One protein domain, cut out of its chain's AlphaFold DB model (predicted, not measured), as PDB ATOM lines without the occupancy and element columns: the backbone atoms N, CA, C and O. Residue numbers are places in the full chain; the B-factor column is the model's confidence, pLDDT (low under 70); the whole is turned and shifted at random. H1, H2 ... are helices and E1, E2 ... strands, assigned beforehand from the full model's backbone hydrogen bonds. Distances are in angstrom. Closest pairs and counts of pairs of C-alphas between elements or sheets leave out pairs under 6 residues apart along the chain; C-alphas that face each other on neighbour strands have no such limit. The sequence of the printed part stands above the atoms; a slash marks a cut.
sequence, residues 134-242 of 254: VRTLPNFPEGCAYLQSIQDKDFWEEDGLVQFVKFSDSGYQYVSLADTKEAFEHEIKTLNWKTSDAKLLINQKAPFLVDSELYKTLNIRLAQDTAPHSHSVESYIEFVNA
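AT A GLANCE: This is residues 134 to 242 of the 254 residues of an uncharacterized protein of Psychrobacter sp. KH172YL61 (UniProt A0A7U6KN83). A strongly twisted sheet of four strands has the longest helix, H3, crossing one face and the four-residue H2 on the other. H1 lies off the sheet, near H3, and H4, also off the sheet, follows H3 after a short link and has its centre farthest from the mean of the C-alphas, at 17.6 A, while a long loop of residues 149 to 161 joins E1 and E2. The printed part has 109 residues with four named helices and four named strands, in the order E1 E2 E3 H1 H2 E4 H3 H4. The sheet runs E1 E2 E3 E4 and is mixed; the class is mixed, helices and strands. The whole is compact, with a radius of gyration of the C-alphas of 13.9 A and spans of 39 by 38 by 24 A.

IN THESE COORDINATES: E1 is residues 144 to 148, 13.9 A long, beginning at C-alpha 144 at (-26.183, -5.790, 50.090). E2 is residues 162 to 168, 20.1 A, and E3 residues 171 to 176, 16.0 A. H1, residues 181 to 190, measures 14.9 A, and H2, residues 198 to 201, 5.4 A. E4 is residues 208 to 210, 6.4 A. H3, residues 212 to 225, measures 19.9 A. H4, residues 233 to 241, measures 12.3 A and ends with C-alpha 241 at (-37.944, -13.846, 46.335).

HOW THE PARTS SIT: E1, E2 and E3 form a meander, each strand the antiparallel neighbour of the one before, with hairpins E1 and E2, and E2 and E3. N 147 and O 163 are 2.8 A apart, and N 166 and O 173 are 2.8 A apart, both within hydrogen-bond range. E3 and E4 are parallel, with N 209 and O 174 within hydrogen-bond range at 2.8 A. E3, H1 with H2, and E4 form a strand-helix-strand unit, two parallel strands joined through helices, with a right-handed crossover. H3 is on the sheet at a height of 9.8 A, across the strands at 66 degrees to E2 on the local plane; its closest C-alphas to E3 are those of Tyr 215 and Val 175, 6.3 A. H2 is on the opposite face, at a height of 7.4 A. H3 and H4 are only just apart, at 8.2 A. In H3 and H4 every O i to N i+4 pair is within hydrogen-bond range; H1 has 4 of 6, and H2 is too short for such a pair.

THE WHOLE: The C-alphas of Glu 182 and Glu 234 are the two farthest apart, at 40.0 A. The printed part has no cut. The link from E1 to E2 is long, with 13 residues. The mean pLDDT of the printed part is 78.3; 27 residues are under 70, among them residues 149 to 160 and 201 to 205.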
ATOM      1  N   VAL A 134     -33.361  -8.589  41.570       87.44
ATOM      2  CA  VAL A 134     -32.312  -8.351  42.555       87.44
ATOM      3  C   VAL A 134     -32.606  -9.261  43.752       87.44
ATOM      4  O   VAL A 134     -33.741  -9.313  44.233       87.44
ATOM      5  N   ARG A 135     -31.598 -10.000  44.222       85.81
ATOM      6  CA  ARG A 135     -31.717 -11.051  45.248       85.81
ATOM      7  C   ARG A 135     -30.818 -10.752  46.448       85.81
ATOM      8  O   ARG A 135     -29.790 -10.101  46.311       85.81
ATOM      9  N   THR A 136     -31.180 -11.231  47.630       83.75
ATOM     10  CA  THR A 136     -30.309 -11.221  48.821       83.75
ATOM     11  C   THR A 136     -30.317 -12.600  49.457       83.75
ATOM     12  O   THR A 136     -31.119 -13.453  49.082       83.75
ATOM     13  N   LEU A 137     -29.413 -12.804  50.407       78.00
ATOM     14  CA  LEU A 137     -29.272 -14.037  51.165       78.00
ATOM     15  C   LEU A 137     -29.254 -13.709  52.663       78.00
ATOM     16  O   LEU A 137     -28.866 -12.594  53.025       78.00
ATOM     17  N   PRO A 138     -29.641 -14.649  53.544       71.62
ATOM     18  CA  PRO A 138     -29.756 -14.401  54.985       71.62
ATOM     19  C   PRO A 138     -28.491 -13.813  55.605       71.62
ATOM     20  O   PRO A 138     -28.560 -12.977  56.502       71.62
ATOM     21  N   ASN A 139     -27.335 -14.239  55.100       78.38
ATOM     22  CA  ASN A 139     -26.054 -13.835  55.636       78.38
ATOM     23  C   ASN A 139     -25.512 -12.564  54.994       78.38
ATOM     24  O   ASN A 139     -24.448 -12.130  55.407       78.38
ATOM     25  N   PHE A 140     -26.151 -11.945  53.998       85.31
ATOM     26  CA  PHE A 140     -25.607 -10.731  53.377       85.31
ATOM     27  C   PHE A 140     -25.616  -9.543  54.354       85.31
ATOM     28  O   PHE A 140     -26.528  -9.423  55.174       85.31
ATOM     29  N   PRO A 141     -24.604  -8.649  54.306       87.56
ATOM     30  CA  PRO A 141     -24.660  -7.403  55.061       87.56
ATOM     31  C   PRO A 141     -25.909  -6.599  54.686       87.56
ATOM     32  O   PRO A 141     -26.400  -6.682  53.559       87.56
ATOM     33  N   GLU A 142     -26.405  -5.785  55.613       84.75
ATOM     34  CA  GLU A 142     -27.567  -4.937  55.360       84.75
ATOM     35  C   GLU A 142     -27.364  -4.052  54.119       84.75
ATOM     36  O   GLU A 142     -26.307  -3.451  53.921       84.75
ATOM     37  N   GLY A 143     -28.388  -3.994  53.263       87.00
ATOM     38  CA  GLY A 143     -28.342  -3.242  52.008       87.00
ATOM     39  C   GLY A 143     -27.564  -3.930  50.885       87.00
ATOM     40  O   GLY A 143     -27.643  -3.466  49.752       87.00
ATOM     41  N   CYS A 144     -26.862  -5.037  51.138       91.69
ATOM     42  CA  CYS A 144     -26.183  -5.790  50.090       91.69
ATOM     43  C   CYS A 144     -27.116  -6.801  49.420       91.69
ATOM     44  O   CYS A 144     -27.936  -7.478  50.050       91.69
ATOM     45  N   ALA A 145     -26.947  -6.923  48.114       91.44
ATOM     46  CA  ALA A 145     -27.705  -7.810  47.259       91.44
ATOM     47  C   ALA A 145     -26.840  -8.248  46.073       91.44
ATOM     48  O   ALA A 145     -25.730  -7.748  45.866       91.44
ATOM     49  N   TYR A 146     -27.360  -9.178  45.286       88.94
ATOM     50  CA  TYR A 146     -26.755  -9.599  44.040       88.94
ATOM     51  C   TYR A 146     -27.787  -9.662  42.918       88.94
ATOM     52  O   TYR A 146     -28.993  -9.779  43.142       88.94
ATOM     53  N   LEU A 147     -27.292  -9.564  41.695       85.69
ATOM     54  CA  LEU A 147     -28.038  -9.789  40.472       85.69
ATOM     55  C   LEU A 147     -27.337 -10.894  39.705       85.69
ATOM     56  O   LEU A 147     -26.114 -10.998  39.770       85.69
ATOM     57  N   GLN A 148     -28.099 -11.699  38.981       79.56
ATOM     58  CA  GLN A 148     -27.561 -12.761  38.148       79.56
ATOM     59  C   GLN A 148     -28.168 -12.619  36.759       79.56
ATOM     60  O   GLN A 148     -29.385 -12.753  36.616       79.56
ATOM     61  N   SER A 149     -27.335 -12.309  35.765       67.81
ATOM     62  CA  SER A 149     -27.793 -12.250  34.376       67.81
ATOM     63  C   SER A 149     -28.046 -13.662  33.840       67.81
ATOM     64  O   SER A 149     -27.297 -14.595  34.144       67.81
ATOM     65  N   ILE A 150     -29.111 -13.827  33.058       55.38
ATOM     66  CA  ILE A 150     -29.472 -15.095  32.422       55.38
ATOM     67  C   ILE A 150     -28.903 -15.074  30.993       55.38
ATOM     68  O   ILE A 150     -29.600 -14.718  30.060       55.38
ATOM     69  N   GLN A 151     -27.636 -15.483  30.874       52.22
ATOM     70  CA  GLN A 151     -26.910 -15.877  29.650       52.22
ATOM     71  C   GLN A 151     -26.624 -14.835  28.552       52.22
ATOM     72  O   GLN A 151     -27.519 -14.297  27.916       52.22
ATOM     73  N   ASP A 152     -25.337 -14.761  28.196       41.59
ATOM     74  CA  ASP A 152     -24.900 -14.664  26.802       41.59
ATOM     75  C   ASP A 152     -24.484 -16.080  26.348       41.59
ATOM     76  O   ASP A 152     -23.711 -16.761  27.032       41.59
ATOM     77  N   LYS A 153     -25.066 -16.561  25.245       38.38
ATOM     78  CA  LYS A 153     -24.836 -17.903  24.685       38.38
ATOM     79  C   LYS A 153     -23.588 -17.981  23.813       38.38
ATOM     80  O   LYS A 153     -23.164 -19.092  23.531       38.38
ATOM     81  N   ASP A 154     -22.982 -16.866  23.418       44.84
ATOM     82  CA  ASP A 154     -21.794 -16.901  22.554       44.84
ATOM     83  C   ASP A 154     -20.475 -16.906  23.345       44.84
ATOM     84  O   ASP A 154     -19.394 -17.029  22.771       44.84
ATOM     85  N   PHE A 155     -20.560 -16.876  24.677       41.94
ATOM     86  CA  PHE A 155     -19.417 -16.818  25.590       41.94
ATOM     87  C   PHE A 155     -19.197 -18.091  26.421       41.94
ATOM     88  O   PHE A 155     -18.627 -18.001  27.504       41.94
ATOM     89  N   TRP A 156     -19.640 -19.266  25.944       40.25
ATOM     90  CA  TRP A 156     -19.556 -20.556  26.654       40.25
ATOM     91  C   TRP A 156     -18.269 -20.739  27.482       40.25
ATOM     92  O   TRP A 156     -17.238 -21.135  26.951       40.25
ATOM     93  N   GLU A 157     -18.359 -20.474  28.786       39.94
ATOM     94  CA  GLU A 157     -18.078 -21.405  29.880       39.94
ATOM     95  C   GLU A 157     -18.443 -20.749  31.230       39.94
ATOM     96  O   GLU A 157     -17.745 -19.878  31.742       39.94
ATOM     97  N   GLU A 158     -19.538 -21.260  31.809       45.59
ATOM     98  CA  GLU A 158     -19.928 -21.217  33.229       45.59
ATOM     99  C   GLU A 158     -20.763 -20.020  33.727       45.59
ATOM    100  O   GLU A 158     -20.261 -18.956  34.066       45.59
ATOM    101  N   ASP A 159     -22.070 -20.295  33.824       47.62
ATOM    102  CA  ASP A 159     -23.067 -19.768  34.760       47.62
ATOM    103  C   ASP A 159     -23.169 -18.249  34.965       47.62
ATOM    104  O   ASP A 159     -22.312 -17.593  35.546       47.62
ATOM    105  N   GLY A 160     -24.337 -17.728  34.558       57.56
ATOM    106  CA  GLY A 160     -24.834 -16.359  34.713       57.56
ATOM    107  C   GLY A 160     -24.023 -15.448  35.630       57.56
ATOM    108  O   GLY A 160     -24.001 -15.626  36.849       57.56
ATOM    109  N   LEU A 161     -23.398 -14.439  35.025       72.38
ATOM    110  CA  LEU A 161     -22.496 -13.516  35.694       72.38
ATOM    111  C   LEU A 161     -23.210 -12.799  36.845       72.38
ATOM    112  O   LEU A 161     -24.210 -12.095  36.663       72.38
ATOM    113  N   VAL A 162     -22.691 -13.015  38.054       83.00
ATOM    114  CA  VAL A 162     -23.206 -12.395  39.272       83.00
ATOM    115  C   VAL A 162     -22.572 -11.027  39.471       83.00
ATOM    116  O   VAL A 162     -21.360 -10.863  39.313       83.00
ATOM    117  N   GLN A 163     -23.400 -10.057  39.846       87.69
ATOM    118  CA  GLN A 163     -23.020  -8.683  40.159       87.69
ATOM    119  C   GLN A 163     -23.474  -8.351  41.574       87.69
ATOM    120  O   GLN A 163     -24.627  -8.600  41.924       87.69
ATOM    121  N   PHE A 164     -22.602  -7.749  42.376       91.62
ATOM    122  CA  PHE A 164     -22.943  -7.308  43.726       91.62
ATOM    123  C   PHE A 164     -23.351  -5.837  43.741       91.62
ATOM    124  O   PHE A 164     -22.754  -5.001  43.065       91.62
ATOM    125  N   VAL A 165     -24.359  -5.510  44.544       92.44
ATOM    126  CA  VAL A 165     -24.865  -4.145  44.702       92.44
ATOM    127  C   VAL A 165     -25.109  -3.845  46.175       92.44
ATOM    128  O   VAL A 165     -25.570  -4.702  46.930       92.44
ATOM    129  N   LYS A 166     -24.799  -2.617  46.581       93.12
ATOM    130  CA  LYS A 166     -25.048  -2.084  47.917       93.12
ATOM    131  C   LYS A 166     -26.011  -0.907  47.828       93.12
ATOM    132  O   LYS A 166     -25.731   0.081  47.153       93.12
ATOM    133  N   PHE A 167     -27.132  -1.011  48.526       91.12
ATOM    134  CA  PHE A 167     -28.151   0.026  48.654       91.12
ATOM    135  C   PHE A 167     -27.952   0.850  49.931       91.12
ATOM    136  O   PHE A 167     -27.491   0.351  50.956       91.12
ATOM    137  N   SER A 168     -28.339   2.119  49.867       89.31
ATOM    138  CA  SER A 168     -28.312   3.100  50.955       89.31
ATOM    139  C   SER A 168     -29.433   4.120  50.756       89.31
ATOM    140  O   SER A 168     -29.954   4.257  49.650       89.31
ATOM    141  N   ASP A 169     -29.781   4.899  51.782       85.56
ATOM    142  CA  ASP A 169     -30.792   5.962  51.643       85.56
ATOM    143  C   ASP A 169     -30.408   7.055  50.623       85.56
ATOM    144  O   ASP A 169     -31.288   7.741  50.103       85.56
ATOM    145  N   SER A 170     -29.119   7.197  50.300       86.75
ATOM    146  CA  SER A 170     -28.603   8.143  49.302       86.75
ATOM    147  C   SER A 170     -28.528   7.583  47.881       86.75
ATOM    148  O   SER A 170     -28.309   8.343  46.940       86.75
ATOM    149  N   GLY A 171     -28.670   6.271  47.696       90.75
ATOM    150  CA  GLY A 171     -28.439   5.664  46.393       90.75
ATOM    151  C   GLY A 171     -28.101   4.187  46.439       90.75
ATOM    152  O   GLY A 171     -28.236   3.518  47.462       90.75
ATOM    153  N   TYR A 172     -27.584   3.693  45.327       91.94
ATOM    154  CA  TYR A 172     -26.979   2.376  45.232       91.94
ATOM    155  C   TYR A 172     -25.602   2.494  44.590       91.94
ATOM    156  O   TYR A 172     -25.331   3.441  43.855       91.94
ATOM    157  N   GLN A 173     -24.736   1.531  44.878       92.94
ATOM    158  CA  GLN A 173     -23.436   1.389  44.240       92.94
ATOM    159  C   GLN A 173     -23.209  -0.076  43.911       92.94
ATOM    160  O   GLN A 173     -23.476  -0.953  44.736       92.94
ATOM    161  N   TYR A 174     -22.698  -0.349  42.720       91.81
ATOM    162  CA  TYR A 174     -22.192  -1.673  42.406       91.81
ATOM    163  C   TYR A 174     -20.867  -1.908  43.122       91.81
ATOM    164  O   TYR A 174     -20.004  -1.031  43.135       91.81
ATOM    165  N   VAL A 175     -20.713  -3.081  43.727       92.81
ATOM    166  CA  VAL A 175     -19.474  -3.450  44.412       92.81
ATOM    167  C   VAL A 175     -18.532  -4.054  43.383       92.81
ATOM    168  O   VAL A 175     -18.882  -5.009  42.691       92.81
ATOM    169  N   SER A 176     -17.347  -3.472  43.284       91.44
ATOM    170  CA  SER A 176     -16.287  -3.878  42.371       91.44
ATOM    171  C   SER A 176     -15.109  -4.393  43.189       91.44
ATOM    172  O   SER A 176     -14.798  -3.856  44.257       91.44
ATOM    173  N   LEU A 177     -14.496  -5.475  42.716       91.19
ATOM    174  CA  LEU A 177     -13.394  -6.136  43.414       91.19
ATOM    175  C   LEU A 177     -12.095  -5.339  43.270       91.19
ATOM    176  O   LEU A 177     -11.272  -5.344  44.183       91.19
ATOM    177  N   ALA A 178     -11.925  -4.655  42.137       89.94
ATOM    178  CA  ALA A 178     -10.735  -3.885  41.820       89.94
ATOM    179  C   ALA A 178     -11.059  -2.700  40.903       89.94
ATOM    180  O   ALA A 178     -12.074  -2.663  40.215       89.94
ATOM    181  N   ASP A 179     -10.180  -1.707  40.871       88.81
ATOM    182  CA  ASP A 179     -10.341  -0.526  40.031       88.81
ATOM    183  C   ASP A 179      -9.841  -0.719  38.591       88.81
ATOM    184  O   ASP A 179     -10.290   0.027  37.711       88.81
ATOM    185  N   THR A 180      -8.986  -1.716  38.344       87.94
ATOM    186  CA  THR A 180      -8.471  -2.091  37.020       87.94
ATOM    187  C   THR A 180      -8.861  -3.511  36.616       87.94
ATOM    188  O   THR A 180      -9.111  -4.384  37.451       87.94
ATOM    189  N   LYS A 181      -8.883  -3.754  35.301       85.88
ATOM    190  CA  LYS A 181      -9.175  -5.071  34.728       85.88
ATOM    191  C   LYS A 181      -8.105  -6.093  35.110       85.88
ATOM    192  O   LYS A 181      -8.441  -7.205  35.496       85.88
ATOM    193  N   GLU A 182      -6.834  -5.708  35.063       89.00
ATOM    194  CA  GLU A 182      -5.706  -6.587  35.378       89.00
ATOM    195  C   GLU A 182      -5.750  -7.044  36.843       89.00
ATOM    196  O   GLU A 182      -5.546  -8.223  37.138       89.00
ATOM    197  N   ALA A 183      -6.059  -6.124  37.764       90.00
ATOM    198  CA  ALA A 183      -6.201  -6.445  39.180       90.00
ATOM    199  C   ALA A 183      -7.426  -7.334  39.431       90.00
ATOM    200  O   ALA A 183      -7.328  -8.308  40.179       90.00
ATOM    201  N   PHE A 184      -8.549  -7.061  38.758       89.44
ATOM    202  CA  PHE A 184      -9.725  -7.927  38.814       89.44
ATOM    203  C   PHE A 184      -9.398  -9.352  38.354       89.44
ATOM    204  O   PHE A 184      -9.648 -10.303  39.090       89.44
ATOM    205  N   GLU A 185      -8.800  -9.508  37.168       86.25
ATOM    206  CA  GLU A 185      -8.441 -10.807  36.585       86.25
ATOM    207  C   GLU A 185      -7.446 -11.595  37.446       86.25
ATOM    208  O   GLU A 185      -7.433 -12.828  37.408       86.25
ATOM    209  N   HIS A 186      -6.599 -10.905  38.207       88.94
ATOM    210  CA  HIS A 186      -5.701 -11.530  39.167       88.94
ATOM    211  C   HIS A 186      -6.450 -12.003  40.421       88.94
ATOM    212  O   HIS A 186      -6.351 -13.171  40.795       88.94
ATOM    213  N   GLU A 187      -7.226 -11.120  41.053       88.81
ATOM    214  CA  GLU A 187      -7.913 -11.403  42.318       88.81
ATOM    215  C   GLU A 187      -9.051 -12.417  42.158       88.81
ATOM    216  O   GLU A 187      -9.202 -13.303  42.999       88.81
ATOM    217  N   ILE A 188      -9.829 -12.349  41.073       87.19
ATOM    218  CA  ILE A 188     -10.991 -13.228  40.859       87.19
ATOM    219  C   ILE A 188     -10.594 -14.709  40.780       87.19
ATOM    220  O   ILE A 188     -11.356 -15.571  41.209       87.19
ATOM    221  N   LYS A 189      -9.369 -15.012  40.322       86.75
ATOM    222  CA  LYS A 189      -8.809 -16.378  40.275       86.75
ATOM    223  C   LYS A 189      -8.614 -16.997  41.659       86.75
ATOM    224  O   LYS A 189      -8.431 -18.205  41.760       86.75
ATOM    225  N   THR A 190      -8.621 -16.182  42.712       86.69
ATOM    226  CA  THR A 190      -8.462 -16.629  44.102       86.69
ATOM    227  C   THR A 190      -9.795 -16.926  44.794       86.69
ATOM    228  O   THR A 190      -9.795 -17.400  45.929       86.69
ATOM    229  N   LEU A 191     -10.926 -16.637  44.141       85.12
ATOM    230  CA  LEU A 191     -12.256 -16.728  44.739       85.12
ATOM    231  C   LEU A 191     -12.972 -18.027  44.362       85.12
ATOM    232  O   LEU A 191     -12.709 -18.633  43.327       85.12
ATOM    233  N   ASN A 192     -13.900 -18.446  45.225       74.31
ATOM    234  CA  ASN A 192     -14.596 -19.728  45.097       74.31
ATOM    235  C   ASN A 192     -15.661 -19.722  43.996       74.31
ATOM    236  O   ASN A 192     -15.882 -20.746  43.357       74.31
ATOM    237  N   TRP A 193     -16.343 -18.591  43.797       77.00
ATOM    238  CA  TRP A 193     -17.373 -18.452  42.770       77.00
ATOM    239  C   TRP A 193     -16.888 -17.517  41.669       77.00
ATOM    240  O   TRP A 193     -16.449 -16.401  41.962       77.00
ATOM    241  N   LYS A 194     -17.011 -17.935  40.407       72.31
ATOM    242  CA  LYS A 194     -16.761 -17.056  39.262       72.31
ATOM    243  C   LYS A 194     -17.888 -16.029  39.183       72.31
ATOM    244  O   LYS A 194     -19.021 -16.344  38.834       72.31
ATOM    245  N   THR A 195     -17.592 -14.804  39.588       79.69
ATOM    246  CA  THR A 195     -18.506 -13.663  39.504       79.69
ATOM    247  C   THR A 195     -17.988 -12.673  38.471       79.69
ATOM    248  O   THR A 195     -16.846 -12.762  38.021       79.69
ATOM    249  N   SER A 196     -18.826 -11.717  38.088       76.88
ATOM    250  CA  SER A 196     -18.388 -10.624  37.227       76.88
ATOM    251  C   SER A 196     -18.034  -9.379  38.007       76.88
ATOM    252  O   SER A 196     -18.599  -9.114  39.073       76.88
ATOM    253  N   ASP A 197     -17.147  -8.568  37.439       77.75
ATOM    254  CA  ASP A 197     -17.006  -7.205  37.907       77.75
ATOM    255  C   ASP A 197     -18.064  -6.311  37.267       77.75
ATOM    256  O   ASP A 197     -18.136  -6.152  36.045       77.75
ATOM    257  N   ALA A 198     -18.882  -5.696  38.111       68.81
ATOM    258  CA  ALA A 198     -19.931  -4.799  37.661       68.81
ATOM    259  C   ALA A 198     -19.384  -3.570  36.909       68.81
ATOM    260  O   ALA A 198     -20.049  -3.083  35.993       68.81
ATOM    261  N   LYS A 199     -18.174  -3.096  37.250       72.38
ATOM    262  CA  LYS A 199     -17.520  -1.963  36.577       72.38
ATOM    263  C   LYS A 199     -17.093  -2.315  35.151       72.38
ATOM    264  O   LYS A 199     -17.042  -1.429  34.305       72.38
ATOM    265  N   LEU A 200     -16.803  -3.590  34.888       70.06
ATOM    266  CA  LEU A 200     -16.313  -4.063  33.592       70.06
ATOM    267  C   LEU A 200     -17.432  -4.460  32.616       70.06
ATOM    268  O   LEU A 200     -17.174  -4.493  31.419       70.06
ATOM    269  N   LEU A 201     -18.648  -4.758  33.098       63.69
ATOM    270  CA  LEU A 201     -19.724  -5.310  32.257       63.69
ATOM    271  C   LEU A 201     -20.953  -4.423  32.062       63.69
ATOM    272  O   LEU A 201     -21.597  -4.516  31.025       63.69
ATOM    273  N   ILE A 202     -21.357  -3.638  33.064       57.75
ATOM    274  CA  ILE A 202     -22.712  -3.063  33.055       57.75
ATOM    275  C   ILE A 202     -22.725  -1.734  32.320       57.75
ATOM    276  O   ILE A 202     -23.473  -1.557  31.368       57.75
ATOM    277  N   ASN A 203     -21.957  -0.771  32.827       61.78
ATOM    278  CA  ASN A 203     -21.970   0.607  32.366       61.78
ATOM    279  C   ASN A 203     -20.898   1.381  33.140       61.78
ATOM    280  O   ASN A 203     -20.994   1.483  34.365       61.78
ATOM    281  N   GLN A 204     -19.918   1.977  32.461       60.81
ATOM    282  CA  GLN A 204     -18.888   2.782  33.134       60.81
ATOM    283  C   GLN A 204     -19.471   4.008  33.868       60.81
ATOM    284  O   GLN A 204     -18.821   4.571  34.747       60.81
ATOM    285  N   LYS A 205     -20.709   4.414  33.542       67.50
ATOM    286  CA  LYS A 205     -21.438   5.519  34.189       67.50
ATOM    287  C   LYS A 205     -22.165   5.098  35.470       67.50
ATOM    288  O   LYS A 205     -22.690   5.959  36.176       67.50
ATOM    289  N   ALA A 206     -22.248   3.801  35.775       78.06
ATOM    290  CA  ALA A 206     -22.865   3.337  37.012       78.06
ATOM    291  C   ALA A 206     -22.020   3.754  38.231       78.06
ATOM    292  O   ALA A 206     -20.790   3.700  38.181       78.06
ATOM    293  N   PRO A 207     -22.652   4.123  39.358       88.00
ATOM    294  CA  PRO A 207     -21.914   4.391  40.581       88.00
ATOM    295  C   PRO A 207     -21.293   3.086  41.100       88.00
ATOM    296  O   PRO A 207     -21.998   2.104  41.345       88.00
ATOM    297  N   PHE A 208     -19.972   3.077  41.276       89.56
ATOM    298  CA  PHE A 208     -19.229   1.923  41.780       89.56
ATOM    299  C   PHE A 208     -18.607   2.199  43.153       89.56
ATOM    300  O   PHE A 208     -18.328   3.339  43.528       89.56
ATOM    301  N   LEU A 209     -18.407   1.124  43.905       93.00
ATOM    302  CA  LEU A 209     -17.668   1.066  45.156       93.00
ATOM    303  C   LEU A 209     -16.575   0.009  44.977       93.00
ATOM    304  O   LEU A 209     -16.886  -1.178  44.918       93.00
ATOM    305  N   VAL A 210     -15.316   0.438  44.865       93.31
ATOM    306  CA  VAL A 210     -14.173  -0.488  44.865       93.31
ATOM    307  C   VAL A 210     -13.895  -0.876  46.314       93.31
ATOM    308  O   VAL A 210     -13.368  -0.073  47.081       93.31
ATOM    309  N   ASP A 211     -14.319  -2.076  46.696       95.38
ATOM    310  CA  ASP A 211     -14.211  -2.607  48.058       95.38
ATOM    311  C   ASP A 211     -13.975  -4.119  47.977       95.38
ATOM    312  O   ASP A 211     -14.910  -4.924  47.908       95.38
ATOM    313  N   SER A 212     -12.695  -4.497  47.929       93.69
ATOM    314  CA  SER A 212     -12.271  -5.883  47.741       93.69
ATOM    315  C   SER A 212     -12.719  -6.788  48.884       93.69
ATOM    316  O   SER A 212     -13.113  -7.928  48.649       93.69
ATOM    317  N   GLU A 213     -12.695  -6.290  50.121       95.44
ATOM    318  CA  GLU A 213     -13.055  -7.062  51.310       95.44
ATOM    319  C   GLU A 213     -14.556  -7.344  51.349       95.44
ATOM    320  O   GLU A 213     -14.980  -8.480  51.600       95.44
ATOM    321  N   LEU A 214     -15.378  -6.339  51.033       95.44
ATOM    322  CA  LEU A 214     -16.813  -6.537  50.881       95.44
ATOM    323  C   LEU A 214     -17.110  -7.503  49.733       95.44
ATOM    324  O   LEU A 214     -17.902  -8.425  49.916       95.44
ATOM    325  N   TYR A 215     -16.463  -7.337  48.578       94.19
ATOM    326  CA  TYR A 215     -16.660  -8.224  47.431       94.19
ATOM    327  C   TYR A 215     -16.351  -9.684  47.786       94.19
ATOM    328  O   TYR A 215     -17.180 -10.566  47.557       94.19
ATOM    329  N   LYS A 216     -15.191  -9.941  48.406       93.12
ATOM    330  CA  LYS A 216     -14.776 -11.276  48.872       93.12
ATOM    331  C   LYS A 216     -15.776 -11.855  49.870       93.12
ATOM    332  O   LYS A 216     -16.170 -13.013  49.752       93.12
ATOM    333  N   THR A 217     -16.256 -11.032  50.803       93.81
ATOM    334  CA  THR A 217     -17.286 -11.423  51.777       93.81
ATOM    335  C   THR A 217     -18.587 -11.849  51.090       93.81
ATOM    336  O   THR A 217     -19.161 -12.879  51.445       93.81
ATOM    337  N   LEU A 218     -19.056 -11.080  50.105       92.62
ATOM    338  CA  LEU A 218     -20.275 -11.389  49.354       92.62
ATOM    339  C   LEU A 218     -20.109 -12.640  48.483       92.62
ATOM    340  O   LEU A 218     -21.020 -13.462  48.444       92.62
ATOM    341  N   ASN A 219     -18.945 -12.828  47.853       91.81
ATOM    342  CA  ASN A 219     -18.617 -14.017  47.062       91.81
ATOM    343  C   ASN A 219     -18.636 -15.296  47.915       91.81
ATOM    344  O   ASN A 219     -19.293 -16.271  47.552       91.81
ATOM    345  N   ILE A 220     -17.998 -15.268  49.091       90.00
ATOM    346  CA  ILE A 220     -17.996 -16.400  50.029       90.00
ATOM    347  C   ILE A 220     -19.419 -16.728  50.493       90.00
ATOM    348  O   ILE A 220     -19.811 -17.892  50.488       90.00
ATOM    349  N   ARG A 221     -20.203 -15.712  50.872       88.38
ATOM    350  CA  ARG A 221     -21.581 -15.905  51.351       88.38
ATOM    351  C   ARG A 221     -22.495 -16.439  50.258       88.38
ATOM    352  O   ARG A 221     -23.273 -17.347  50.518       88.38
ATOM    353  N   LEU A 222     -22.358 -15.918  49.039       86.81
ATOM    354  CA  LEU A 222     -23.074 -16.435  47.880       86.81
ATOM    355  C   LEU A 222     -22.799 -17.928  47.720       86.81
ATOM    356  O   LEU A 222     -23.748 -18.696  47.663       86.81
ATOM    357  N   ALA A 223     -21.527 -18.332  47.746       84.31
ATOM    358  CA  ALA A 223     -21.140 -19.731  47.616       84.31
ATOM    359  C   ALA A 223     -21.704 -20.636  48.721       84.31
ATOM    360  O   ALA A 223     -22.075 -21.778  48.460       84.31
ATOM    361  N   GLN A 224     -21.771 -20.136  49.954       81.75
ATOM    362  CA  GLN A 224     -22.323 -20.875  51.089       81.75
ATOM    363  C   GLN A 224     -23.843 -21.044  50.979       81.75
ATOM    364  O   GLN A 224     -24.366 -22.131  51.227       81.75
ATOM    365  N   ASP A 225     -24.558 -19.990  50.592       76.00
ATOM    366  CA  ASP A 225     -26.022 -19.963  50.617       76.00
ATOM    367  C   ASP A 225     -26.675 -20.522  49.338       76.00
ATOM    368  O   ASP A 225     -27.855 -20.861  49.360       76.00
ATOM    369  N   THR A 226     -25.943 -20.664  48.231       73.56
ATOM    370  CA  THR A 226     -26.436 -21.350  47.017       73.56
ATOM    371  C   THR A 226     -26.065 -22.834  46.972       73.56
ATOM    372  O   THR A 226     -26.497 -23.553  46.068       73.56
ATOM    373  N   ALA A 227     -25.287 -23.324  47.943       71.31
ATOM    374  CA  ALA A 227     -24.943 -24.734  48.040       71.31
ATOM    375  C   ALA A 227     -26.217 -25.591  48.257       71.31
ATOM    376  O   ALA A 227     -27.011 -25.281  49.143       71.31
ATOM    377  N   PRO A 228     -26.420 -26.715  47.537       59.12
ATOM    378  CA  PRO A 228     -27.677 -27.489  47.564       59.12
ATOM    379  C   PRO A 228     -28.137 -28.020  48.935       59.12
ATOM    380  O   PRO A 228     -29.230 -28.561  49.052       59.12
ATOM    381  N   HIS A 229     -27.280 -27.939  49.950       64.38
ATOM    382  CA  HIS A 229     -27.454 -28.509  51.284       64.38
ATOM    383  C   HIS A 229     -27.503 -27.452  52.398       64.38
ATOM    384  O   HIS A 229     -27.654 -27.826  53.560       64.38
ATOM    385  N   SER A 230     -27.364 -26.157  52.087       64.88
ATOM    386  CA  SER A 230     -27.379 -25.096  53.103       64.88
ATOM    387  C   SER A 230     -28.786 -24.634  53.490       64.88
ATOM    388  O   SER A 230     -28.970 -24.142  54.601       64.88
ATOM    389  N   HIS A 231     -29.784 -24.853  52.629       64.44
ATOM    390  CA  HIS A 231     -31.175 -24.442  52.841       64.44
ATOM    391  C   HIS A 231     -32.142 -25.525  52.348       64.44
ATOM    392  O   HIS A 231     -31.819 -26.286  51.436       64.44
ATOM    393  N   SER A 232     -33.352 -25.593  52.918       73.19
ATOM    394  CA  SER A 232     -34.436 -26.326  52.247       73.19
ATOM    395  C   SER A 232     -34.798 -25.609  50.944       73.19
ATOM    396  O   SER A 232     -34.641 -24.391  50.844       73.19
ATOM    397  N   VAL A 233     -35.327 -26.328  49.953       68.94
ATOM    398  CA  VAL A 233     -35.743 -25.718  48.677       68.94
ATOM    399  C   VAL A 233     -36.745 -24.582  48.915       68.94
ATOM    400  O   VAL A 233     -36.629 -23.520  48.307       68.94
ATOM    401  N   GLU A 234     -37.685 -24.759  49.845       74.12
ATOM    402  CA  GLU A 234     -38.686 -23.748  50.196       74.12
ATOM    403  C   GLU A 234     -38.057 -22.492  50.806       74.12
ATOM    404  O   GLU A 234     -38.383 -21.386  50.383       74.12
ATOM    405  N   SER A 235     -37.132 -22.651  51.760       70.00
ATOM    406  CA  SER A 235     -36.464 -21.514  52.410       70.00
ATOM    407  C   SER A 235     -35.555 -20.765  51.435       70.00
ATOM    408  O   SER A 235     -35.587 -19.537  51.386       70.00
ATOM    409  N   TYR A 236     -34.831 -21.478  50.568       69.00
ATOM    410  CA  TYR A 236     -34.059 -20.863  49.490       69.00
ATOM    411  C   TYR A 236     -34.953 -20.040  48.549       69.00
ATOM    412  O   TYR A 236     -34.651 -18.879  48.266       69.00
ATOM    413  N   ILE A 237     -36.089 -20.601  48.108       71.00
ATOM    414  CA  ILE A 237     -37.075 -19.897  47.273       71.00
ATOM    415  C   ILE A 237     -37.625 -18.659  47.991       71.00
ATOM    416  O   ILE A 237     -37.780 -17.610  47.360       71.00
ATOM    417  N   GLU A 238     -37.918 -18.752  49.286       73.38
ATOM    418  CA  GLU A 238     -38.393 -17.622  50.082       73.38
ATOM    419  C   GLU A 238     -37.364 -16.485  50.097       73.38
ATOM    420  O   GLU A 238     -37.706 -15.348  49.768       73.38
ATOM    421  N   PHE A 239     -36.092 -16.788  50.378       69.50
ATOM    422  CA  PHE A 239     -35.032 -15.779  50.448       69.50
ATOM    423  C   PHE A 239     -34.762 -15.102  49.108       69.50
ATOM    424  O   PHE A 239     -34.709 -13.873  49.037       69.50
ATOM    425  N   VAL A 240     -34.664 -15.864  48.017       68.25
ATOM    426  CA  VAL A 240     -34.388 -15.274  46.698       68.25
ATOM    427  C   VAL A 240     -35.553 -14.444  46.148       68.25
ATOM    428  O   VAL A 240     -35.362 -13.631  45.242       68.25
ATOM    429  N   ASN A 241     -36.766 -14.647  46.669       70.94
ATOM    430  CA  ASN A 241     -37.944 -13.846  46.335       70.94
ATOM    431  C   ASN A 241     -38.268 -12.787  47.403       70.94
ATOM    432  O   ASN A 241     -39.210 -12.010  47.211       70.94
ATOM    433  N   ALA A 242     -37.503 -12.724  48.497       67.81
ATOM    434  CA  ALA A 242     -37.754 -11.805  49.593       67.81
ATOM    435  C   ALA A 242     -37.579 -10.339  49.147       67.81
ATOM    436  O   ALA A 242     -36.712 -10.017  48.327       67.81
TER     437      ALA A 242